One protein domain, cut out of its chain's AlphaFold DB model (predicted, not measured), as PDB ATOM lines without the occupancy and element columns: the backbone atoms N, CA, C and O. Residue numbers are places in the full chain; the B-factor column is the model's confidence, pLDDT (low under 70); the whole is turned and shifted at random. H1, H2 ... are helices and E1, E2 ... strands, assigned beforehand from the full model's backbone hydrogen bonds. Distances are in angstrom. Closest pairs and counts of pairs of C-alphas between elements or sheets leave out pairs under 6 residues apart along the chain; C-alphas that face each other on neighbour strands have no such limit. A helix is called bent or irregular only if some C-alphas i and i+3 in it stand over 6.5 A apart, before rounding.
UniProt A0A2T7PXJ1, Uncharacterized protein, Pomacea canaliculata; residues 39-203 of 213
ATOM      1  N   VAL A  39      35.204 -11.032 -36.998       62.62
ATOM      2  CA  VAL A  39      33.947 -11.590 -36.467       62.62
ATOM      3  C   VAL A  39      32.767 -10.665 -36.783       62.62
ATOM      4  O   VAL A  39      31.699 -11.132 -37.185       62.62
ATOM      5  N   LYS A  40      32.962  -9.344 -36.670       65.50
ATOM      6  CA  LYS A  40      31.931  -8.364 -37.034       65.50
ATOM      7  C   LYS A  40      31.675  -8.338 -38.540       65.50
ATOM      8  O   LYS A  40      30.519  -8.215 -38.917       65.50
ATOM      9  N   SER A  41      32.669  -8.557 -39.402       68.25
ATOM     10  CA  SER A  41      32.466  -8.583 -40.862       68.25
ATOM     11  C   SER A  41      31.471  -9.661 -41.318       68.25
ATOM     12  O   SER A  41      30.583  -9.378 -42.124       68.25
ATOM     13  N   PHE A  42      31.557 -10.881 -40.771       66.88
ATOM     14  CA  PHE A  42      30.573 -11.938 -41.056       66.88
ATOM     15  C   PHE A  42      29.179 -11.571 -40.542       66.88
ATOM     16  O   PHE A  42      28.187 -11.702 -41.261       66.88
ATOM     17  N   ARG A  43      29.111 -11.052 -39.313       73.69
ATOM     18  CA  ARG A  43      27.862 -10.620 -38.682       73.69
ATOM     19  C   ARG A  43      27.196  -9.466 -39.445       73.69
ATOM     20  O   ARG A  43      25.988  -9.489 -39.659       73.69
ATOM     21  N   ASN A  44      27.976  -8.506 -39.933       74.19
ATOM     22  CA  ASN A  44      27.498  -7.372 -40.724       74.19
ATOM     23  C   ASN A  44      26.888  -7.843 -42.050       74.19
ATOM     24  O   ASN A  44      25.854  -7.327 -42.469       74.19
ATOM     25  N   ARG A  45      27.469  -8.864 -42.695       73.50
ATOM     26  CA  ARG A  45      26.897  -9.432 -43.925       73.50
ATOM     27  C   ARG A  45      25.543 -10.105 -43.677       73.50
ATOM     28  O   ARG A  45      24.638  -9.950 -44.493       73.50
ATOM     29  N   PHE A  46      25.383 -10.787 -42.541       75.94
ATOM     30  CA  PHE A  46      24.097 -11.349 -42.121       75.94
ATOM     31  C   PHE A  46      23.058 -10.259 -41.813       75.94
ATOM     32  O   PHE A  46      21.943 -10.310 -42.325       75.94
ATOM     33  N   PHE A  47      23.421  -9.226 -41.049       76.75
ATOM     34  CA  PHE A  47      22.492  -8.136 -40.736       76.75
ATOM     35  C   PHE A  47      22.114  -7.299 -41.956       76.75
ATOM     36  O   PHE A  47      20.950  -6.944 -42.105       76.75
ATOM     37  N   SER A  48      23.040  -7.045 -42.882       70.75
ATOM     38  CA  SER A  48      22.705  -6.406 -44.159       70.75
ATOM     39  C   SER A  48      21.687  -7.218 -44.957       70.75
ATOM     40  O   SER A  48      20.774  -6.634 -45.541       70.75
ATOM     41  N   PHE A  49      21.804  -8.549 -44.952       73.12
ATOM     42  CA  PHE A  49      20.807  -9.421 -45.563       73.12
ATOM     43  C   PHE A  49      19.442  -9.306 -44.864       73.12
ATOM     44  O   PHE A  49      18.425  -9.237 -45.548       73.12
ATOM     45  N   LEU A  50      19.403  -9.212 -43.529       76.06
ATOM     46  CA  LEU A  50      18.158  -8.996 -42.780       76.06
ATOM     47  C   LEU A  50      17.524  -7.626 -43.054       76.06
ATOM     48  O   LEU A  50      16.320  -7.566 -43.282       76.06
ATOM     49  N   ILE A  51      18.311  -6.546 -43.090       75.94
ATOM     50  CA  ILE A  51      17.823  -5.208 -43.468       75.94
ATOM     51  C   ILE A  51      17.184  -5.276 -44.851       75.94
ATOM     52  O   ILE A  51      16.040  -4.862 -45.028       75.94
ATOM     53  N   ARG A  52      17.884  -5.893 -45.807       78.81
ATOM     54  CA  ARG A  52      17.376  -6.040 -47.167       78.81
ATOM     55  C   ARG A  52      16.104  -6.882 -47.255       78.81
ATOM     56  O   ARG A  52      15.214  -6.565 -48.037       78.81
ATOM     57  N   GLY A  53      16.030  -7.965 -46.485       72.75
ATOM     58  CA  GLY A  53      14.911  -8.904 -46.516       72.75
ATOM     59  C   GLY A  53      13.648  -8.401 -45.816       72.75
ATOM     60  O   GLY A  53      12.551  -8.702 -46.278       72.75
ATOM     61  N   TYR A  54      13.788  -7.647 -44.724       66.38
ATOM     62  CA  TYR A  54      12.660  -7.291 -43.855       66.38
ATOM     63  C   TYR A  54      12.281  -5.812 -43.881       66.38
ATOM     64  O   TYR A  54      11.147  -5.487 -43.537       66.38
ATOM     65  N   TYR A  55      13.202  -4.927 -44.266       70.00
ATOM     66  CA  TYR A  55      13.062  -3.503 -43.972       70.00
ATOM     67  C   TYR A  55      13.269  -2.584 -45.182       70.00
ATOM     68  O   TYR A  55      12.515  -1.632 -45.350       70.00
ATOM     69  N   ASP A  56      14.253  -2.861 -46.041       76.00
ATOM     70  CA  ASP A  56      14.559  -2.033 -47.215       76.00
ATOM     71  C   ASP A  56      15.190  -2.871 -48.335       76.00
ATOM     72  O   ASP A  56      16.391  -3.133 -48.350       76.00
ATOM     73  N   THR A  57      14.387  -3.266 -49.323       76.62
ATOM     74  CA  THR A  57      14.811  -4.159 -50.418       76.62
ATOM     75  C   THR A  57      15.912  -3.581 -51.313       76.62
ATOM     76  O   THR A  57      16.610  -4.344 -51.997       76.62
ATOM     77  N   SER A  58      16.093  -2.256 -51.286       80.88
ATOM     78  CA  SER A  58      17.108  -1.520 -52.043       80.88
ATOM     79  C   SER A  58      18.429  -1.352 -51.284       80.88
ATOM     80  O   SER A  58      19.438  -0.960 -51.877       80.88
ATOM     81  N   PHE A  59      18.454  -1.698 -49.994       84.62
ATOM     82  CA  PHE A  59      19.617  -1.506 -49.142       84.62
ATOM     83  C   PHE A  59      20.824  -2.337 -49.599       84.62
ATOM     84  O   PHE A  59      20.752  -3.557 -49.788       84.62
ATOM     85  N   THR A  60      21.974  -1.670 -49.702       87.06
ATOM     86  CA  THR A  60      23.288  -2.291 -49.901       87.06
ATOM     87  C   THR A  60      24.299  -1.655 -48.953       87.06
ATOM     88  O   THR A  60      24.235  -0.453 -48.697       87.06
ATOM     89  N   LEU A  61      25.245  -2.447 -48.435       86.50
ATOM     90  CA  LEU A  61      26.275  -1.912 -47.535       86.50
ATOM     91  C   LEU A  61      27.193  -0.913 -48.226       86.50
ATOM     92  O   LEU A  61      27.529   0.097 -47.618       86.50
ATOM     93  N   ASP A  62      27.562  -1.168 -49.479       89.44
ATOM     94  CA  ASP A  62      28.443  -0.273 -50.229       89.44
ATOM     95  C   ASP A  62      27.745   1.060 -50.516       89.44
ATOM     96  O   ASP A  62      28.302   2.121 -50.243       89.44
ATOM     97  N   GLY A  63      26.483   1.022 -50.968       92.00
ATOM     98  CA  GLY A  63      25.686   2.230 -51.181       92.00
ATOM     99  C   GLY A  63      25.468   3.021 -49.891       92.00
ATOM    100  O   GLY A  63      25.600   4.245 -49.887       92.00
ATOM    101  N   PHE A  64      25.210   2.326 -48.778       93.62
ATOM    102  CA  PHE A  64      25.135   2.956 -47.463       93.62
ATOM    103  C   PHE A  64      26.466   3.606 -47.073       93.62
ATOM    104  O   PHE A  64      26.472   4.762 -46.665       93.62
ATOM    105  N   LEU A  65      27.592   2.899 -47.209       95.12
ATOM    106  CA  LEU A  65      28.913   3.405 -46.835       95.12
ATOM    107  C   LEU A  65      29.289   4.661 -47.631       95.12
ATOM    108  O   LEU A  65      29.828   5.606 -47.052       95.12
ATOM    109  N   GLU A  66      28.978   4.709 -48.928       96.12
ATOM    110  CA  GLU A  66      29.185   5.904 -49.753       96.12
ATOM    111  C   GLU A  66      28.343   7.093 -49.269       96.12
ATOM    112  O   GLU A  66      28.888   8.166 -48.997       96.12
ATOM    113  N   ALA A  67      27.033   6.899 -49.085       96.31
ATOM    114  CA  ALA A  67      26.135   7.953 -48.610       96.31
ATOM    115  C   ALA A  67      26.502   8.435 -47.193       96.31
ATOM    116  O   ALA A  67      26.560   9.636 -46.927       96.31
ATOM    117  N   ALA A  68      26.826   7.504 -46.296       97.19
ATOM    118  CA  ALA A  68      27.254   7.785 -44.931       97.19
ATOM    119  C   ALA A  68      28.577   8.569 -44.897       97.19
ATOM    120  O   ALA A  68      28.727   9.492 -44.096       97.19
ATOM    121  N   THR A  69      29.513   8.267 -45.803       97.75
ATOM    122  CA  THR A  69      30.763   9.033 -45.944       97.75
ATOM    123  C   THR A  69      30.482  10.474 -46.369       97.75
ATOM    124  O   THR A  69      31.031  11.406 -45.785       97.75
ATOM    125  N   GLN A  70      29.591  10.687 -47.343       97.88
ATOM    126  CA  GLN A  70      29.201  12.034 -47.780       97.88
ATOM    127  C   GLN A  70      28.534  12.830 -46.649       97.88
ATOM    128  O   GLN A  70      28.869  13.996 -46.430       97.88
ATOM    129  N   ALA A  71      27.641  12.189 -45.889       97.81
ATOM    130  CA  ALA A  71      27.009  12.791 -44.718       97.81
ATOM    131  C   ALA A  71      28.045  13.174 -43.647       97.81
ATOM    132  O   ALA A  71      28.025  14.302 -43.153       97.81
ATOM    133  N   ALA A  72      28.993  12.282 -43.339       97.75
ATOM    134  CA  ALA A  72      30.075  12.550 -42.391       97.75
ATOM    135  C   ALA A  72      30.936  13.749 -42.827       97.75
ATOM    136  O   ALA A  72      31.186  14.647 -42.021       97.75
ATOM    137  N   VAL A  73      31.318  13.826 -44.108       97.94
ATOM    138  CA  VAL A  73      32.051  14.971 -44.679       97.94
ATOM    139  C   VAL A  73      31.266  16.274 -44.507       97.94
ATOM    140  O   VAL A  73      31.806  17.262 -44.002       97.94
ATOM    141  N   TYR A  74      29.981  16.284 -44.871       98.25
ATOM    142  CA  TYR A  74      29.133  17.471 -44.748       98.25
ATOM    143  C   TYR A  74      28.995  17.937 -43.292       98.25
ATOM    144  O   TYR A  74      29.213  19.112 -42.983       98.25
ATOM    145  N   ILE A  75      28.688  17.011 -42.383       97.81
ATOM    146  CA  ILE A  75      28.491  17.293 -40.956       97.81
ATOM    147  C   ILE A  75      29.786  17.774 -40.316       97.81
ATOM    148  O   ILE A  75      29.779  18.784 -39.617       97.81
ATOM    149  N   SER A  76      30.909  17.118 -40.608       97.31
ATOM    150  CA  SER A  76      32.226  17.531 -40.113       97.31
ATOM    151  C   SER A  76      32.585  18.961 -40.543       97.31
ATOM    152  O   SER A  76      33.105  19.740 -39.748       97.31
ATOM    153  N   THR A  77      32.204  19.354 -41.766       97.56
ATOM    154  CA  THR A  77      32.383  20.718 -42.287       97.56
ATOM    155  C   THR A  77      31.477  21.732 -41.585       97.56
ATOM    156  O   THR A  77      31.873  22.879 -41.379       97.56
ATOM    157  N   CYS A  78      30.255  21.345 -41.217       97.81
ATOM    158  CA  CYS A  78      29.367  22.208 -40.438       97.81
ATOM    159  C   CYS A  78      29.911  22.403 -39.018       97.81
ATOM    160  O   CYS A  78      30.006  23.538 -38.549       97.81
ATOM    161  N   ILE A  79      30.340  21.314 -38.369       96.56
ATOM    162  CA  ILE A  79      30.920  21.343 -37.022       96.56
ATOM    163  C   ILE A  79      32.196  22.189 -37.010       96.56
ATOM    164  O   ILE A  79      32.304  23.070 -36.166       96.56
ATOM    165  N   SER A  80      33.124  22.014 -37.960       96.00
ATOM    166  CA  SER A  80      34.382  22.785 -38.006       96.00
ATOM    167  C   SER A  80      34.180  24.303 -38.119       96.00
ATOM    168  O   SER A  80      35.063  25.086 -37.763       96.00
ATOM    169  N   ARG A  81      33.005  24.726 -38.602       96.12
ATOM    170  CA  ARG A  81      32.584  26.128 -38.734       96.12
ATOM    171  C   ARG A  81      31.680  26.600 -37.591       96.12
ATOM    172  O   ARG A  81      31.330  27.776 -37.559       96.12
ATOM    173  N   GLY A  82      31.300  25.716 -36.669       95.44
ATOM    174  CA  GLY A  82      30.348  26.000 -35.595       95.44
ATOM    175  C   GLY A  82      28.899  26.177 -36.069       95.44
ATOM    176  O   GLY A  82      28.095  26.776 -35.359       95.44
ATOM    177  N   ASP A  83      28.543  25.690 -37.263       96.81
ATOM    178  CA  ASP A  83      27.200  25.830 -37.842       96.81
ATOM    179  C   ASP A  83      26.285  24.673 -37.417       96.81
ATOM    180  O   ASP A  83      25.851  23.839 -38.214       96.81
ATOM    181  N   PHE A  84      26.001  24.608 -36.118       96.62
ATOM    182  CA  PHE A  84      25.179  23.547 -35.526       96.62
ATOM    183  C   PHE A  84      23.716  23.580 -35.978       96.62
ATOM    184  O   PHE A  84      23.008  22.583 -35.873       96.62
ATOM    185  N   SER A  85      23.265  24.714 -36.520       96.81
ATOM    186  CA  SER A  85      21.905  24.875 -37.034       96.81
ATOM    187  C   SER A  85      21.609  23.905 -38.182       96.81
ATOM    188  O   SER A  85      20.507  23.362 -38.260       96.81
ATOM    189  N   LYS A  86      22.623  23.619 -39.011       97.25
ATOM    190  CA  LYS A  86      22.555  22.684 -40.143       97.25
ATOM    191  C   LYS A  86      22.598  21.214 -39.750       97.25
ATOM    192  O   LYS A  86      22.395  20.366 -40.610       97.25
ATOM    193  N   LEU A  87      22.874  20.900 -38.485       97.19
ATOM    194  CA  LEU A  87      22.885  19.515 -38.014       97.19
ATOM    195  C   LEU A  87      21.482  18.998 -37.694       97.19
ATOM    196  O   LEU A  87      21.283  17.787 -37.640       97.19
ATOM    197  N   LYS A  88      20.507  19.896 -37.508       96.19
ATOM    198  CA  LYS A  88      19.123  19.529 -37.195       96.19
ATOM    199  C   LYS A  88      18.541  18.618 -38.275       96.19
ATOM    200  O   LYS A  88      18.599  18.944 -39.458       96.19
ATOM    201  N   GLY A  89      17.986  17.486 -37.850       94.25
ATOM    202  CA  GLY A  89      17.435  16.461 -38.744       94.25
ATOM    203  C   GLY A  89      18.479  15.563 -39.419       94.25
ATOM    204  O   GLY A  89      18.099  14.599 -40.072       94.25
ATOM    205  N   LEU A  90      19.778  15.838 -39.254       96.88
ATOM    206  CA  LEU A  90      20.881  14.975 -39.708       96.88
ATOM    207  C   LEU A  90      21.585  14.283 -38.535       96.88
ATOM    208  O   LEU A  90      22.136  13.193 -38.675       96.88
ATOM    209  N   VAL A  91      21.579  14.940 -37.381       97.31
ATOM    210  CA  VAL A  91      22.146  14.495 -36.113       97.31
ATOM    211  C   VAL A  91      21.036  14.611 -35.069       97.31
ATOM    212  O   VAL A  91      20.278  15.580 -35.097       97.31
ATOM    213  N   VAL A  92      20.920  13.629 -34.177       96.62
ATOM    214  CA  VAL A  92      19.919  13.668 -33.097       96.62
ATOM    215  C   VAL A  92      20.198  14.836 -32.144       96.62
ATOM    216  O   VAL A  92      21.357  15.203 -31.924       96.62
ATOM    217  N   ASP A  93      19.149  15.431 -31.579       96.19
ATOM    218  CA  ASP A  93      19.253  16.687 -30.829       96.19
ATOM    219  C   ASP A  93      20.169  16.569 -29.600       96.19
ATOM    220  O   ASP A  93      20.958  17.478 -29.327       96.19
ATOM    221  N   GLU A  94      20.137  15.434 -28.898       95.12
ATOM    222  CA  GLU A  94      21.006  15.169 -27.749       95.12
ATOM    223  C   GLU A  94      22.485  15.169 -28.155       95.12
ATOM    224  O   GLU A  94      23.340  15.698 -27.442       95.12
ATOM    225  N   ALA A  95      22.793  14.624 -29.335       95.38
ATOM    226  CA  ALA A  95      24.151  14.606 -29.856       95.38
ATOM    227  C   ALA A  95      24.608  16.005 -30.284       95.38
ATOM    228  O   ALA A  95      25.758  16.365 -30.038       95.38
ATOM    229  N   ILE A  96      23.722  16.822 -30.865       97.00
ATOM    230  CA  ILE A  96      24.036  18.222 -31.193       97.00
ATOM    231  C   ILE A  96      24.408  18.994 -29.923       97.00
ATOM    232  O   ILE A  96      25.411  19.706 -29.927       97.00
ATOM    233  N   GLN A  97      23.641  18.832 -28.841       95.81
ATOM    234  CA  GLN A  97      23.921  19.491 -27.563       95.81
ATOM    235  C   GLN A  97      25.277  19.064 -26.984       95.81
ATOM    236  O   GLN A  97      26.073  19.917 -26.589       95.81
ATOM    237  N   GLU A  98      25.574  17.762 -26.978       95.00
ATOM    238  CA  GLU A  98      26.864  17.228 -26.516       95.00
ATOM    239  C   GLU A  98      28.034  17.801 -27.338       95.00
ATOM    240  O   GLU A  98      29.007  18.306 -26.774       95.00
ATOM    241  N   ILE A  99      27.904  17.807 -28.671       94.75
ATOM    242  CA  ILE A  99      28.904  18.368 -29.589       94.75
ATOM    243  C   ILE A  99      29.116  19.861 -29.317       94.75
ATOM    244  O   ILE A  99      30.258  20.308 -29.282       94.75
ATOM    245  N   GLN A 100      28.047  20.640 -29.132       94.88
ATOM    246  CA  GLN A 100      28.136  22.079 -28.866       94.88
ATOM    247  C   GLN A 100      28.905  22.384 -27.581       94.88
ATOM    248  O   GLN A 100      29.762  23.271 -27.586       94.88
ATOM    249  N   ASN A 101      28.622  21.633 -26.515       92.94
ATOM    250  CA  ASN A 101      29.300  21.786 -25.232       92.94
ATOM    251  C   ASN A 101      30.801  21.502 -25.376       92.94
ATOM    252  O   ASN A 101      31.619  22.351 -25.038       92.94
ATOM    253  N   ASN A 102      31.163  20.365 -25.976       91.12
ATOM    254  CA  ASN A 102      32.566  19.975 -26.152       91.12
ATOM    255  C   ASN A 102      33.312  20.869 -27.161       91.12
ATOM    256  O   ASN A 102      34.509  21.114 -27.034       91.12
ATOM    257  N   TYR A 103      32.615  21.397 -28.172       92.69
ATOM    258  CA  TYR A 103      33.197  22.299 -29.168       92.69
ATOM    259  C   TYR A 103      33.633  23.646 -28.573       92.69
ATOM    260  O   TYR A 103      34.557  24.288 -29.094       92.69
ATOM    261  N   ALA A 104      32.983  24.089 -27.492       90.94
ATOM    262  CA  ALA A 104      33.320  25.334 -26.809       90.94
ATOM    263  C   ALA A 104      34.767  25.327 -26.287       90.94
ATOM    264  O   ALA A 104      35.439  26.355 -26.388       90.94
ATOM    265  N   ASP A 105      35.262  24.161 -25.868       89.19
ATOM    266  CA  ASP A 105      36.609  23.970 -25.319       89.19
ATOM    267  C   ASP A 105      37.702  23.855 -26.396       89.19
ATOM    268  O   ASP A 105      38.895  23.952 -26.102       89.19
ATOM    269  N   LEU A 106      37.317  23.679 -27.666       88.62
ATOM    270  CA  LEU A 106      38.269  23.533 -28.764       88.62
ATOM    271  C   LEU A 106      38.860  24.879 -29.194       88.62
ATOM    272  O   LEU A 106      38.144  25.853 -29.444       88.62
ATOM    273  N   ASN A 107      40.175  24.906 -29.397       89.62
ATOM    274  CA  ASN A 107      40.862  26.043 -30.000       89.62
ATOM    275  C   ASN A 107      40.625  26.120 -31.524       89.62
ATOM    276  O   ASN A 107      40.109  25.197 -32.156       89.62
ATOM    277  N   TYR A 108      41.027  27.233 -32.143       89.06
ATOM    278  CA  TYR A 108      40.821  27.465 -33.579       89.06
ATOM    279  C   TYR A 108      41.403  26.355 -34.472       89.06
ATOM    280  O   TYR A 108      40.756  25.930 -35.428       89.06
ATOM    281  N   GLN A 109      42.604  25.861 -34.162       86.00
ATOM    282  CA  GLN A 109      43.257  24.808 -34.940       86.00
ATOM    283  C   GLN A 109      42.538  23.465 -34.777       86.00
ATOM    284  O   GLN A 109      42.252  22.812 -35.778       86.00
ATOM    285  N   GLN A 110      42.166  23.100 -33.548       87.88
ATOM    286  CA  GLN A 110      41.392  21.889 -33.254       87.88
ATOM    287  C   GLN A 110      40.064  21.875 -34.012       87.88
ATOM    288  O   GLN A 110      39.722  20.873 -34.630       87.88
ATOM    289  N   ARG A 111      39.346  23.005 -34.039       91.69
ATOM    290  CA  ARG A 111      38.091  23.147 -34.795       91.69
ATOM    291  C   ARG A 111      38.297  22.949 -36.290       91.69
ATOM    292  O   ARG A 111      37.499  22.271 -36.927       91.69
ATOM    293  N   ARG A 112      39.378  23.498 -36.855       89.44
ATOM    294  CA  ARG A 112      39.715  23.293 -38.272       89.44
ATOM    295  C   ARG A 112      40.011  21.833 -38.595       89.44
ATOM    296  O   ARG A 112      39.603  21.374 -39.655       89.44
ATOM    297  N   TRP A 113      40.678  21.116 -37.694       89.19
ATOM    298  CA  TRP A 113      41.006  19.698 -37.871       89.19
ATOM    299  C   TRP A 113      39.792  18.769 -37.788       89.19
ATOM    300  O   TRP A 113      39.870  17.637 -38.244       89.19
ATOM    301  N   LEU A 114      38.645  19.249 -37.294       92.56
ATOM    302  CA  LEU A 114      37.389  18.496 -37.366       92.56
ATOM    303  C   LEU A 114      36.878  18.309 -38.789       92.56
ATOM    304  O   LEU A 114      35.997  17.488 -39.005       92.56
ATOM    305  N   GLN A 115      37.328  19.113 -39.752       94.88
ATOM    306  CA  GLN A 115      36.832  18.992 -41.113       94.88
ATOM    307  C   GLN A 115      37.433  17.755 -41.781       94.88
ATOM    308  O   GLN A 115      38.635  17.707 -42.023       94.88
ATOM    309  N   ILE A 116      36.580  16.810 -42.171       95.62
ATOM    310  CA  ILE A 116      36.990  15.690 -43.021       95.62
ATOM    311  C   ILE A 116      37.097  16.202 -44.451       95.62
ATOM    312  O   ILE A 116      36.126  16.709 -45.024       95.62
ATOM    313  N   ILE A 117      38.277  16.045 -45.041       94.94
ATOM    314  CA  ILE A 117      38.528  16.377 -46.440       94.94
ATOM    315  C   ILE A 117      38.434  15.079 -47.260       94.94
ATOM    316  O   ILE A 117      39.171  14.138 -46.979       94.94
ATOM    317  N   PRO A 118      37.558  14.987 -48.281       94.44
ATOM    318  CA  PRO A 118      37.371  13.748 -49.040       94.44
ATOM    319  C   PRO A 118      38.651  13.169 -49.653       94.44
ATOM    320  O   PRO A 118      38.816  11.954 -49.675       94.44
ATOM    321  N   SER A 119      39.560  14.027 -50.128       92.38
ATOM    322  CA  SER A 119      40.851  13.624 -50.697       92.38
ATOM    323  C   SER A 119      41.866  13.143 -49.654       92.38
ATOM    324  O   SER A 119      42.884  12.575 -50.032       92.38
ATOM    325  N   GLU A 120      41.593  13.328 -48.359       91.38
ATOM    326  CA  GLU A 120      42.420  12.843 -47.246       91.38
ATOM    327  C   GLU A 120      41.974  11.470 -46.722       91.38
ATOM    328  O   GLU A 120      42.654  10.891 -45.874       91.38
ATOM    329  N   ILE A 121      40.844  10.930 -47.199       93.56
ATOM    330  CA  ILE A 121      40.324   9.629 -46.763       93.56
ATOM    331  C   ILE A 121      41.138   8.511 -47.428       93.56
ATOM    332  O   ILE A 121      41.040   8.286 -48.632       93.56
ATOM    333  N   ILE A 122      41.903   7.771 -46.625       92.31
ATOM    334  CA  ILE A 122      42.748   6.655 -47.087       92.31
ATOM    335  C   ILE A 122      42.046   5.300 -46.992       92.31
ATOM    336  O   ILE A 122      42.428   4.346 -47.667       92.31
ATOM    337  N   GLY A 123      41.018   5.203 -46.148       91.94
ATOM    338  CA  GLY A 123      40.268   3.975 -45.932       91.94
ATOM    339  C   GLY A 123      38.930   4.241 -45.260       91.94
ATOM    340  O   GLY A 123      38.786   5.169 -44.465       91.94
ATOM    341  N   LYS A 124      37.934   3.416 -45.580       95.00
ATOM    342  CA  LYS A 124      36.603   3.469 -44.972       95.00
ATOM    343  C   LYS A 124      35.990   2.082 -44.901       95.00
ATOM    344  O   LYS A 124      36.183   1.274 -45.809       95.00
ATOM    345  N   PHE A 125      35.246   1.805 -43.839       91.81
ATOM    346  CA  PHE A 125      34.536   0.538 -43.693       91.81
ATOM    347  C   PHE A 125      33.359   0.645 -42.722       91.81
ATOM    348  O   PHE A 125      33.336   1.488 -41.824       91.81
ATOM    349  N   VAL A 126      32.393  -0.261 -42.880       91.25
ATOM    350  CA  VAL A 126      31.351  -0.505 -41.877       91.25
ATOM    351  C   VAL A 126      31.938  -1.391 -40.783       91.25
ATOM    352  O   VAL A 126      32.325  -2.533 -41.035       91.25
ATOM    353  N   TYR A 127      31.997  -0.875 -39.562       88.44
ATOM    354  CA  TYR A 127      32.515  -1.610 -38.415       88.44
ATOM    355  C   TYR A 127      31.463  -2.533 -37.802       88.44
ATOM    356  O   TYR A 127      31.723  -3.714 -37.567       88.44
ATOM    357  N   GLU A 128      30.262  -2.018 -37.560       87.44
ATOM    358  CA  GLU A 128      29.231  -2.733 -36.813       87.44
ATOM    359  C   GLU A 128      27.839  -2.352 -37.286       87.44
ATOM    360  O   GLU A 128      27.540  -1.170 -37.434       87.44
ATOM    361  N   ILE A 129      26.998  -3.368 -37.473       89.50
ATOM    362  CA  ILE A 129      25.548  -3.224 -37.567       89.50
ATOM    363  C   ILE A 129      24.949  -3.783 -36.276       89.50
ATOM    364  O   ILE A 129      25.170  -4.953 -35.947       89.50
ATOM    365  N   GLY A 130      24.236  -2.937 -35.542       88.69
ATOM    366  CA  GLY A 130      23.455  -3.288 -34.364       88.69
ATOM    367  C   GLY A 130      21.968  -3.257 -34.694       88.69
ATOM    368  O   GLY A 130      21.519  -2.408 -35.458       88.69
ATOM    369  N   MET A 131      21.203  -4.183 -34.127       87.19
ATOM    370  CA  MET A 131      19.744  -4.152 -34.183       87.19
ATOM    371  C   MET A 131      19.231  -4.187 -32.749       87.19
ATOM    372  O   MET A 131      19.638  -5.054 -31.975       87.19
ATOM    373  N   MET A 132      18.384  -3.229 -32.400       87.62
ATOM    374  CA  MET A 132      17.750  -3.130 -31.091       87.62
ATOM    375  C   MET A 132      16.261  -3.390 -31.274       87.62
ATOM    376  O   MET A 132      15.625  -2.767 -32.127       87.62
ATOM    377  N   PHE A 133      15.742  -4.321 -30.484       87.19
ATOM    378  CA  PHE A 133      14.337  -4.692 -30.454       87.19
ATOM    379  C   PHE A 133      13.836  -4.451 -29.041       87.19
ATOM    380  O   PHE A 133      14.434  -4.938 -28.082       87.19
ATOM    381  N   ASP A 134      12.784  -3.659 -28.932       85.12
ATOM    382  CA  ASP A 134      12.044  -3.490 -27.696       85.12
ATOM    383  C   ASP A 134      10.779  -4.343 -27.804       85.12
ATOM    384  O   ASP A 134       9.864  -4.009 -28.556       85.12
ATOM    385  N   ASP A 135      10.765  -5.472 -27.094       78.50
ATOM    386  CA  ASP A 135       9.651  -6.424 -27.128       78.50
ATOM    387  C   ASP A 135       8.380  -5.857 -26.463       78.50
ATOM    388  O   ASP A 135       7.276  -6.285 -26.804       78.50
ATOM    389  N   ASP A 136       8.510  -4.869 -25.569       83.81
ATOM    390  CA  ASP A 136       7.379  -4.239 -24.883       83.81
ATOM    391  C   ASP A 136       6.712  -3.162 -25.757       83.81
ATOM    392  O   ASP A 136       5.500  -2.947 -25.672       83.81
ATOM    393  N   THR A 137       7.491  -2.481 -26.609       81.88
ATOM    394  CA  THR A 137       7.001  -1.388 -27.470       81.88
ATOM    395  C   THR A 137       6.953  -1.719 -28.970       81.88
ATOM    396  O   THR A 137       6.522  -0.874 -29.756       81.88
ATOM    397  N   ASP A 138       7.376  -2.926 -29.376       83.75
ATOM    398  CA  ASP A 138       7.624  -3.384 -30.766       83.75
ATOM    399  C   ASP A 138       8.520  -2.428 -31.576       83.75
ATOM    400  O   ASP A 138       8.532  -2.437 -32.813       83.75
ATOM    401  N   LYS A 139       9.297  -1.584 -30.884       89.56
ATOM    402  CA  LYS A 139      10.210  -0.651 -31.535       89.56
ATOM    403  C   LYS A 139      11.429  -1.374 -32.061       89.56
ATOM    404  O   LYS A 139      12.003  -2.250 -31.409       89.56
ATOM    405  N   ARG A 140      11.854  -0.965 -33.255       90.06
ATOM    406  CA  ARG A 140      12.977  -1.582 -33.961       90.06
ATOM    407  C   ARG A 140      13.917  -0.504 -34.440       90.06
ATOM    408  O   ARG A 140      13.534   0.324 -35.258       90.06
ATOM    409  N   PHE A 141      15.155  -0.555 -33.982       91.81
ATOM    410  CA  PHE A 141      16.191   0.368 -34.418       91.81
ATOM    411  C   PHE A 141      17.340  -0.403 -35.037       91.81
ATOM    412  O   PHE A 141      17.733  -1.464 -34.549       91.81
ATOM    413  N   VAL A 142      17.905   0.156 -36.096       92.56
ATOM    414  CA  VAL A 142      19.165  -0.316 -36.658       92.56
ATOM    415  C   VAL A 142      20.199   0.771 -36.463       92.56
ATOM    416  O   VAL A 142      19.967   1.924 -36.814       92.56
ATOM    417  N   GLU A 143      21.353   0.382 -35.934       94.44
ATOM    418  CA  GLU A 143      22.531   1.229 -35.852       94.44
ATOM    419  C   GLU A 143      23.610   0.718 -36.800       94.44
ATOM    420  O   GLU A 143      23.876  -0.481 -36.854       94.44
ATOM    421  N   ILE A 144      24.270   1.619 -37.521       94.00
ATOM    422  CA  ILE A 144      25.428   1.288 -38.351       94.00
ATOM    423  C   ILE A 144      26.571   2.227 -37.997       94.00
ATOM    424  O   ILE A 144      26.477   3.439 -38.175       94.00
ATOM    425  N   THR A 145      27.670   1.658 -37.510       95.00
ATOM    426  CA  THR A 145      28.904   2.398 -37.242       95.00
ATOM    427  C   THR A 145      29.850   2.265 -38.421       95.00
ATOM    428  O   THR A 145      30.233   1.150 -38.784       95.00
ATOM    429  N   ILE A 146      30.265   3.396 -38.986       95.44
ATOM    430  CA  ILE A 146      31.353   3.471 -39.962       95.44
ATOM    431  C   ILE A 146      32.611   4.035 -39.309       95.44
ATOM    432  O   ILE A 146      32.545   4.802 -38.344       95.44
ATOM    433  N   VAL A 147      33.750   3.662 -39.877       95.56
ATOM    434  CA  VAL A 147      35.068   4.173 -39.510       95.56
ATOM    435  C   VAL A 147      35.711   4.741 -40.765       95.56
ATOM    436  O   VAL A 147      35.723   4.085 -41.810       95.56
ATOM    437  N   LEU A 148      36.235   5.955 -40.648       95.62
ATOM    438  CA  LEU A 148      37.001   6.642 -41.676       95.62
ATOM    439  C   LEU A 148      38.431   6.818 -41.173       95.62
ATOM    440  O   LEU A 148      38.660   7.364 -40.095       95.62
ATOM    441  N   HIS A 149      39.386   6.346 -41.958       94.00
ATOM    442  CA  HIS A 149      40.810   6.582 -41.765       94.00
ATOM    443  C   HIS A 149      41.216   7.733 -42.667       94.00
ATOM    444  O   HIS A 149      40.972   7.681 -43.876       94.00
ATOM    445  N   CYS A 150      41.825   8.758 -42.082       92.94
ATOM    446  CA  CYS A 150      42.166   9.982 -42.786       92.94
ATOM    447  C   CYS A 150      43.604  10.407 -42.479       92.94
ATOM    448  O   CYS A 150      44.143  10.103 -41.412       92.94
ATOM    449  N   TYR A 151      44.224  11.116 -43.416       90.88
ATOM    450  CA  TYR A 151      45.581  11.627 -43.266       90.88
ATOM    451  C   TYR A 151      45.663  13.074 -43.762       90.88
ATOM    452  O   TYR A 151      45.430  13.340 -44.941       90.88
ATOM    453  N   HIS A 152      46.014  14.008 -42.878       88.25
ATOM    454  CA  HIS A 152      46.083  15.427 -43.225       88.25
ATOM    455  C   HIS A 152      47.129  15.736 -44.306       88.25
ATOM    456  O   HIS A 152      48.257  15.241 -44.261       88.25
ATOM    457  N   ASP A 153      46.772  16.623 -45.238       85.75
ATOM    458  CA  ASP A 153      47.584  17.057 -46.383       85.75
ATOM    459  C   ASP A 153      47.963  15.939 -47.373       85.75
ATOM    460  O   ASP A 153      48.916  16.106 -48.136       85.75
ATOM    461  N   LEU A 154      47.254  14.804 -47.381       84.00
ATOM    462  CA  LEU A 154      47.550  13.687 -48.289       84.00
ATOM    463  C   LEU A 154      47.536  14.107 -49.767       84.00
ATOM    464  O   LEU A 154      48.377  13.676 -50.551       84.00
ATOM    465  N   ASP A 155      46.595  14.968 -50.146       79.75
ATOM    466  CA  ASP A 155      46.396  15.457 -51.512       79.75
ATOM    467  C   ASP A 155      47.514  16.383 -52.010       79.75
ATOM    468  O   ASP A 155      47.674  16.580 -53.214       79.75
ATOM    469  N   LYS A 156      48.314  16.928 -51.092       81.31
ATOM    470  CA  LYS A 156      49.483  17.761 -51.395       81.31
ATOM    471  C   LYS A 156      50.767  16.940 -51.539       81.31
ATOM    472  O   LYS A 156      51.833  17.524 -51.724       81.31
ATOM    473  N   MET A 157      50.696  15.611 -51.423       73.88
ATOM    474  CA  MET A 157      51.863  14.731 -51.464       73.88
ATOM    475  C   MET A 157      52.112  14.163 -52.860       73.88
ATOM    476  O   MET A 157      51.223  13.579 -53.473       73.88
ATOM    477  N   GLU A 158      53.361  14.234 -53.319       71.81
ATOM    478  CA  GLU A 158      53.777  13.723 -54.633       71.81
ATOM    479  C   GLU A 158      53.704  12.180 -54.744       71.81
ATOM    480  O   GLU A 158      53.543  11.659 -55.845       71.81
ATOM    481  N   GLY A 159      53.779  11.445 -53.621       71.25
ATOM    482  CA  GLY A 159      53.773   9.967 -53.569       71.25
ATOM    483  C   GLY A 159      52.422   9.301 -53.242       71.25
ATOM    484  O   GLY A 159      52.295   8.076 -53.332       71.25
ATOM    485  N   GLY A 160      51.401  10.083 -52.871       70.19
ATOM    486  CA  GLY A 160      50.060   9.587 -52.528       70.19
ATOM    487  C   GLY A 160      50.041   8.444 -51.495       70.19
ATOM    488  O   GLY A 160      50.808   8.428 -50.536       70.19
ATOM    489  N   LEU A 161      49.152   7.463 -51.700       68.44
ATOM    490  CA  LEU A 161      48.965   6.309 -50.801       68.44
ATOM    491  C   LEU A 161      50.157   5.334 -50.758       68.44
ATOM    492  O   LEU A 161      50.260   4.558 -49.810       68.44
ATOM    493  N   SER A 162      51.045   5.349 -51.760       71.62
ATOM    494  CA  SER A 162      52.159   4.392 -51.864       71.62
ATOM    495  C   SER A 162      53.168   4.536 -50.718       71.62
ATOM    496  O   SER A 162      53.765   3.549 -50.297       71.62
ATOM    497  N   ASP A 163      53.311   5.747 -50.177       74.69
ATOM    498  CA  ASP A 163      54.271   6.055 -49.111       74.69
ATOM    499  C   ASP A 163      53.651   6.012 -47.708       74.69
ATOM    500  O   ASP A 163      54.334   6.270 -46.717       74.69
ATOM    501  N   LEU A 164      52.359   5.681 -47.597       75.44
ATOM    502  CA  LEU A 164      51.576   5.845 -46.372       75.44
ATOM    503  C   LEU A 164      52.231   5.197 -45.141       75.44
ATOM    504  O   LEU A 164      52.273   5.819 -44.087       75.44
ATOM    505  N   TYR A 165      52.785   3.986 -45.260       75.00
ATOM    506  CA  TYR A 165      53.434   3.304 -44.131       75.00
ATOM    507  C   TYR A 165      54.668   4.047 -43.612       75.00
ATOM    508  O   TYR A 165      54.827   4.201 -42.402       75.00
ATOM    509  N   THR A 166      55.516   4.541 -44.515       79.19
ATOM    510  CA  THR A 166      56.682   5.358 -44.156       79.19
ATOM    511  C   THR A 166      56.228   6.651 -43.483       79.19
ATOM    512  O   THR A 166      56.747   7.030 -42.437       79.19
ATOM    513  N   ARG A 167      55.190   7.294 -44.031       75.69
ATOM    514  CA  ARG A 167      54.673   8.577 -43.534       75.69
ATOM    515  C   ARG A 167      53.965   8.475 -42.190       75.69
ATOM    516  O   ARG A 167      54.143   9.363 -41.365       75.69
ATOM    517  N   LEU A 168      53.228   7.393 -41.942       80.25
ATOM    518  CA  LEU A 168      52.657   7.100 -40.627       80.25
ATOM    519  C   LEU A 168      53.745   6.985 -39.550       80.25
ATOM    520  O   LEU A 168      53.497   7.351 -38.407       80.25
ATOM    521  N   GLY A 169      54.942   6.512 -39.914       79.31
ATOM    522  CA  GLY A 169      56.101   6.502 -39.020       79.31
ATOM    523  C   GLY A 169      56.727   7.884 -38.801       79.31
ATOM    524  O   GLY A 169      57.202   8.163 -37.704       79.31
ATOM    525  N   GLU A 170      56.725   8.748 -39.819       83.56
ATOM    526  CA  GLU A 170      57.335  10.085 -39.754       83.56
ATOM    527  C   GLU A 170      56.444  11.141 -39.082       83.56
ATOM    528  O   GLU A 170      56.959  11.972 -38.341       83.56
ATOM    529  N   ASN A 171      55.133  11.133 -39.355       84.06
ATOM    530  CA  ASN A 171      54.173  12.131 -38.862       84.06
ATOM    531  C   ASN A 171      52.872  11.451 -38.375       84.06
ATOM    532  O   ASN A 171      51.804  11.639 -38.973       84.06
ATOM    533  N   PRO A 172      52.930  10.617 -37.320       82.31
ATOM    534  CA  PRO A 172      51.765   9.888 -36.809       82.31
ATOM    535  C   PRO A 172      50.614  10.804 -36.363       82.31
ATOM    536  O   PRO A 172      49.457  10.391 -36.385       82.31
ATOM    537  N   GLU A 173      50.899  12.053 -35.995       83.62
ATOM    538  CA  GLU A 173      49.919  13.069 -35.602       83.62
ATOM    539  C   GLU A 173      49.055  13.585 -36.761       83.62
ATOM    540  O   GLU A 173      48.010  14.187 -36.521       83.62
ATOM    541  N   LYS A 174      49.463  13.341 -38.015       86.94
ATOM    542  CA  LYS A 174      48.648  13.655 -39.200       86.94
ATOM    543  C   LYS A 174      47.594  12.596 -39.497       86.94
ATOM    544  O   LYS A 174      46.677  12.868 -40.272       86.94
ATOM    545  N   PHE A 175      47.719  11.408 -38.912       89.56
ATOM    546  CA  PHE A 175      46.738  10.346 -39.059       89.56
ATOM    547  C   PHE A 175      45.645  10.473 -38.009       89.56
ATOM    548  O   PHE A 175      45.908  10.497 -36.806       89.56
ATOM    549  N   TYR A 176      44.403  10.502 -38.473       91.56
ATOM    550  CA  TYR A 176      43.238  10.612 -37.615       91.56
ATOM    551  C   TYR A 176      42.145   9.646 -38.053       91.56
ATOM    552  O   TYR A 176      42.049   9.226 -39.210       91.56
ATOM    553  N   VAL A 177      41.324   9.265 -37.083       92.81
ATOM    554  CA  VAL A 177      40.219   8.335 -37.265       92.81
ATOM    555  C   VAL A 177      38.930   9.033 -36.885       92.81
ATOM    556  O   VAL A 177      38.838   9.663 -35.830       92.81
ATOM    557  N   CYS A 178      37.926   8.900 -37.744       94.81
ATOM    558  CA  CYS A 178      36.592   9.412 -37.494       94.81
ATOM    559  C   CYS A 178      35.599   8.257 -37.433       94.81
ATOM    560  O   CYS A 178      35.474   7.485 -38.384       94.81
ATOM    561  N   ASN A 179      34.838   8.190 -36.347       95.44
ATOM    562  CA  ASN A 179      33.782   7.205 -36.180       95.44
ATOM    563  C   ASN A 179      32.434   7.908 -36.208       95.44
ATOM    564  O   ASN A 179      32.257   8.924 -35.539       95.44
ATOM    565  N   TYR A 180      31.489   7.346 -36.953       97.19
ATOM    566  CA  TYR A 180      30.123   7.851 -37.056       97.19
ATOM    567  C   TYR A 180      29.152   6.692 -36.914       97.19
ATOM    568  O   TYR A 180      29.258   5.704 -37.643       97.19
ATOM    569  N   ARG A 181      28.202   6.821 -35.992       97.31
ATOM    570  CA  ARG A 181      27.108   5.876 -35.814       97.31
ATOM    571  C   ARG A 181      25.816   6.498 -36.303       97.31
ATOM    572  O   ARG A 181      25.355   7.511 -35.776       97.31
ATOM    573  N   PHE A 182      25.264   5.859 -37.316       97.19
ATOM    574  CA  PHE A 182      23.970   6.168 -37.882       97.19
ATOM    575  C   PHE A 182      22.920   5.308 -37.198       97.19
ATOM    576  O   PHE A 182      23.188   4.146 -36.902       97.19
ATOM    577  N   ILE A 183      21.737   5.859 -36.979       95.62
ATOM    578  CA  ILE A 183      20.572   5.169 -36.446       95.62
ATOM    579  C   ILE A 183      19.370   5.448 -37.346       95.62
ATOM    580  O   ILE A 183      19.267   6.523 -37.940       95.62
ATOM    581  N   ARG A 184      18.488   4.460 -37.464       94.12
ATOM    582  CA  ARG A 184      17.184   4.594 -38.108       94.12
ATOM    583  C   ARG A 184      16.167   3.694 -37.424       94.12
ATOM    584  O   ARG A 184      16.481   2.549 -37.081       94.12
ATOM    585  N   GLU A 185      14.958   4.207 -37.261       92.81
ATOM    586  CA  GLU A 185      13.799   3.455 -36.812       92.81
ATOM    587  C   GLU A 185      13.149   2.693 -37.975       92.81
ATOM    588  O   GLU A 185      12.928   3.207 -39.069       92.81
ATOM    589  N   PHE A 186      12.849   1.426 -37.717       89.44
ATOM    590  CA  PHE A 186      12.229   0.485 -38.644       89.44
ATOM    591  C   PHE A 186      10.945  -0.133 -38.069       89.44
ATOM    592  O   PHE A 186      10.458  -1.161 -38.550       89.44
ATOM    593  N   THR A 187      10.398   0.479 -37.019       89.69
ATOM    594  CA  THR A 187       9.100   0.130 -36.442       89.69
ATOM    595  C   THR A 187       8.016   0.199 -37.517       89.69
ATOM    596  O   THR A 187       7.984   1.103 -38.356       89.69
ATOM    597  N   LYS A 188       7.103  -0.776 -37.522       85.12
ATOM    598  CA  LYS A 188       6.073  -0.871 -38.559       85.12
ATOM    599  C   LYS A 188       5.182   0.376 -38.558       85.12
ATOM    600  O   LYS A 188       4.538   0.680 -37.561       85.12
ATOM    601  N   GLY A 189       5.086   1.040 -39.710       85.12
ATOM    602  CA  GLY A 189       4.257   2.237 -39.886       85.12
ATOM    603  C   GLY A 189       4.939   3.549 -39.489       85.12
ATOM    604  O   GLY A 189       4.315   4.597 -39.633       85.12
ATOM    605  N   VAL A 190       6.196   3.505 -39.039       88.31
ATOM    606  CA  VAL A 190       7.024   4.696 -38.827       88.31
ATOM    607  C   VAL A 190       7.805   4.993 -40.104       88.31
ATOM    608  O   VAL A 190       8.462   4.115 -40.663       88.31
ATOM    609  N   GLU A 191       7.722   6.235 -40.572       88.50
ATOM    610  CA  GLU A 191       8.588   6.752 -41.627       88.50
ATOM    611  C   GLU A 191       9.743   7.508 -40.973       88.50
ATOM    612  O   GLU A 191       9.536   8.537 -40.336       88.50
ATOM    613  N   ASP A 192      10.956   6.977 -41.117       91.00
ATOM    614  CA  ASP A 192      12.164   7.564 -40.540       91.00
ATOM    615  C   ASP A 192      13.334   7.534 -41.535       91.00
ATOM    616  O   ASP A 192      13.352   6.753 -42.499       91.00
ATOM    617  N   SER A 193      14.323   8.390 -41.285       91.88
ATOM    618  CA  SER A 193      15.544   8.559 -42.071       91.88
ATOM    619  C   SER A 193      16.790   8.272 -41.234       91.88
ATOM    620  O   SER A 193      16.783   8.359 -40.014       91.88
ATOM    621  N   TRP A 194      17.900   7.947 -41.899       95.50
ATOM    622  CA  TRP A 194      19.175   7.775 -41.205       95.50
ATOM    623  C   TRP A 194      19.656   9.099 -40.607       95.50
ATOM    624  O   TRP A 194      19.885  10.064 -41.333       95.50
ATOM    625  N   THR A 195      19.881   9.106 -39.297       97.00
ATOM    626  CA  THR A 195      20.477  10.228 -38.559       97.00
ATOM    627  C   THR A 195      21.699   9.758 -37.783       97.00
ATOM    628  O   THR A 195      21.875   8.565 -37.550       97.00
ATOM    629  N   ILE A 196      22.588  10.668 -37.397       97.62
ATOM    630  CA  ILE A 196      23.753  10.335 -36.570       97.62
ATOM    631  C   ILE A 196      23.423  10.532 -35.097       97.62
ATOM    632  O   ILE A 196      22.990  11.610 -34.694       97.62
ATOM    633  N   ASN A 197      23.682   9.509 -34.282       96.19
ATOM    634  CA  ASN A 197      23.490   9.581 -32.832       96.19
ATOM    635  C   ASN A 197      24.794   9.600 -32.027       96.19
ATOM    636  O   ASN A 197      24.787  10.007 -30.867       96.19
ATOM    637  N   LYS A 198      25.912   9.170 -32.619       95.50
ATOM    638  CA  LYS A 198      27.252   9.285 -32.034       95.50
ATOM    639  C   LYS A 198      28.281   9.577 -33.116       95.50
ATOM    640  O   LYS A 198      28.242   8.981 -34.191       95.50
ATOM    641  N   LEU A 199      29.230  10.457 -32.817       94.56
ATOM    642  CA  LEU A 199      30.403  10.696 -33.649       94.56
ATOM    643  C   LEU A 199      31.624  11.021 -32.794       94.56
ATOM    644  O   LEU A 199      31.492  11.557 -31.697       94.56
ATOM    645  N   ASN A 200      32.818  10.695 -33.281       92.25
ATOM    646  CA  ASN A 200      34.059  11.113 -32.635       92.25
ATOM    647  C   ASN A 200      35.234  11.125 -33.612       92.25
ATOM    648  O   ASN A 200      35.255  10.345 -34.561       92.25
ATOM    649  N   HIS A 201      36.196  12.015 -33.383       91.69
ATOM    650  CA  HIS A 201      37.397  12.206 -34.201       91.69
ATOM    651  C   HIS A 201      38.600  12.140 -33.277       91.69
ATOM    652  O   HIS A 201      38.603  12.842 -32.280       91.69
ATOM    653  N   PHE A 202      39.603  11.320 -33.561       88.81
ATOM    654  CA  PHE A 202      40.726  11.149 -32.639       88.81
ATOM    655  C   PHE A 202      42.006  10.734 -33.362       88.81
ATOM    656  O   PHE A 202      41.971  10.189 -34.465       88.81
ATOM    657  N   LEU A 203      43.142  10.987 -32.716       87.31
ATOM    658  CA  LEU A 203      44.461  10.562 -33.170       87.31
ATOM    659  C   LEU A 203      44.768   9.201 -32.527       87.31
ATOM    660  O   LEU A 203      45.009   9.149 -31.323       87.31
TER     661      LEU A 203
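Overview. This is residues 39 to 203 of the 213 residues of an uncharacterized protein of Pomacea canaliculata (UniProt A0A2T7PXJ1). A long antiparallel sheet of four strands curls round the long helix H2, which crosses its concave side, while a second helix, H1, lies over the strands E1 and E2, about perpendicular to H2. Three shorter helices gather where H2 runs past the other edge of the sheet: H3 and H5 pack on the last residues of H2, and H4 grazes the edge strand E4. H6 grazes one end of the sheet, and the turn of the hairpin E1 and E2 lies at the opposite end of the long axis. The printed part has 165 residues, with six named helices and four named strands along the chain in the order H1 H2 H3 H4 H5 E1 E2 H6 E3 E4; the sheet order is E1 E2 E3 E4, and the class is mixed, helices and strands. The whole is compact, with a radius of gyration of the C-alphas of 17.5 A and spans of 53 by 36 by 23 A.

Arrangement. The sheet holds E1, residues 121 to 134, E2, residues 139 to 151, E3, residues 175 to 185, and E4, residues 195 to 202. It is twisted, and E1 and E4 are its edge strands. E1 and E2 form a hairpin, antiparallel at 165 degrees, with N 130 and O 143 2.8 A apart, within hydrogen-bond range. E2 and E3 are antiparallel at 164 degrees, with N 144 and O 182 at 2.8 A. E3 and E4 form a hairpin, antiparallel at 166 degrees, with N 179 and O 200 at 2.8 A; E4 bends by 54 degrees at residue 198. The sheet curls round H2, residues 61 to 80, whose Ala 72 comes closest to E3 at Tyr 180, 7.1 A between C-alphas. H1, residues 39 to 54, lies over E1 and E2 at a height over the sheet of 8.5 A, and on the local plane runs slantwise to E1, only just, at 59.9 degrees. The closest C-alphas of H1 and E1 are those of Asn 44 and Ile 129, 5.6 A apart. H1 and H2 on one face of the sheet make two layers, helices on one face of a sheet. With residues 79 to 80 alone, H2 touches H5, residues 108 to 113, at a shallow tilt of 9 degrees, opposite ways; the C-alphas of Ser 80 and Arg 111 are closest, at 4.9 A. With residues 75 to 78 alone, H2 touches H3, residues 84 to 87, closest at the C-alphas of Cys 78 and Phe 84, 6.6 A. H4, residues 93 to 104, only just touches H3, with 3 pairs of C-alphas within 8 A, the closest being Phe 84 and Ile 96 at 7.0 A. H4 only grazes the sheet with residues 93 to 99, and H6, residues 160 to 170, only grazes it with residues 160 to 168. H1 and H6 are apart. Every O i to N i+4 pair is within hydrogen-bond range in H1, H2, H4 and H5, against 4 of 7 in H6; H3 is too short for such a pair.

Along the chain. E1 runs 36.5 A from C-alpha 121 at (40.324, 9.629, -46.763), E2 39.2 A, E3 33.7 A, and E4 21.1 A to C-alpha 202 at (40.726, 11.149, -32.639). H2 spans 27.7 A, H1 22.9 A from C-alpha 39 at (33.947, -11.590, -36.467), H4 17.0 A and H6 14.7 A. H6 is irregular: C-alphas 162 and 165 are 7.9 A apart. H3 and H5 are shorter, 5.3 A and 8.9 A.

Size, cuts and confidence. The two C-alphas farthest apart, those of Asp 136 and Glu 158, are 58.0 A apart. The printed part has no cut, and no link is long. The mean pLDDT of the printed part is 88.3; residues 39 to 42, 54 and 161 are under 70.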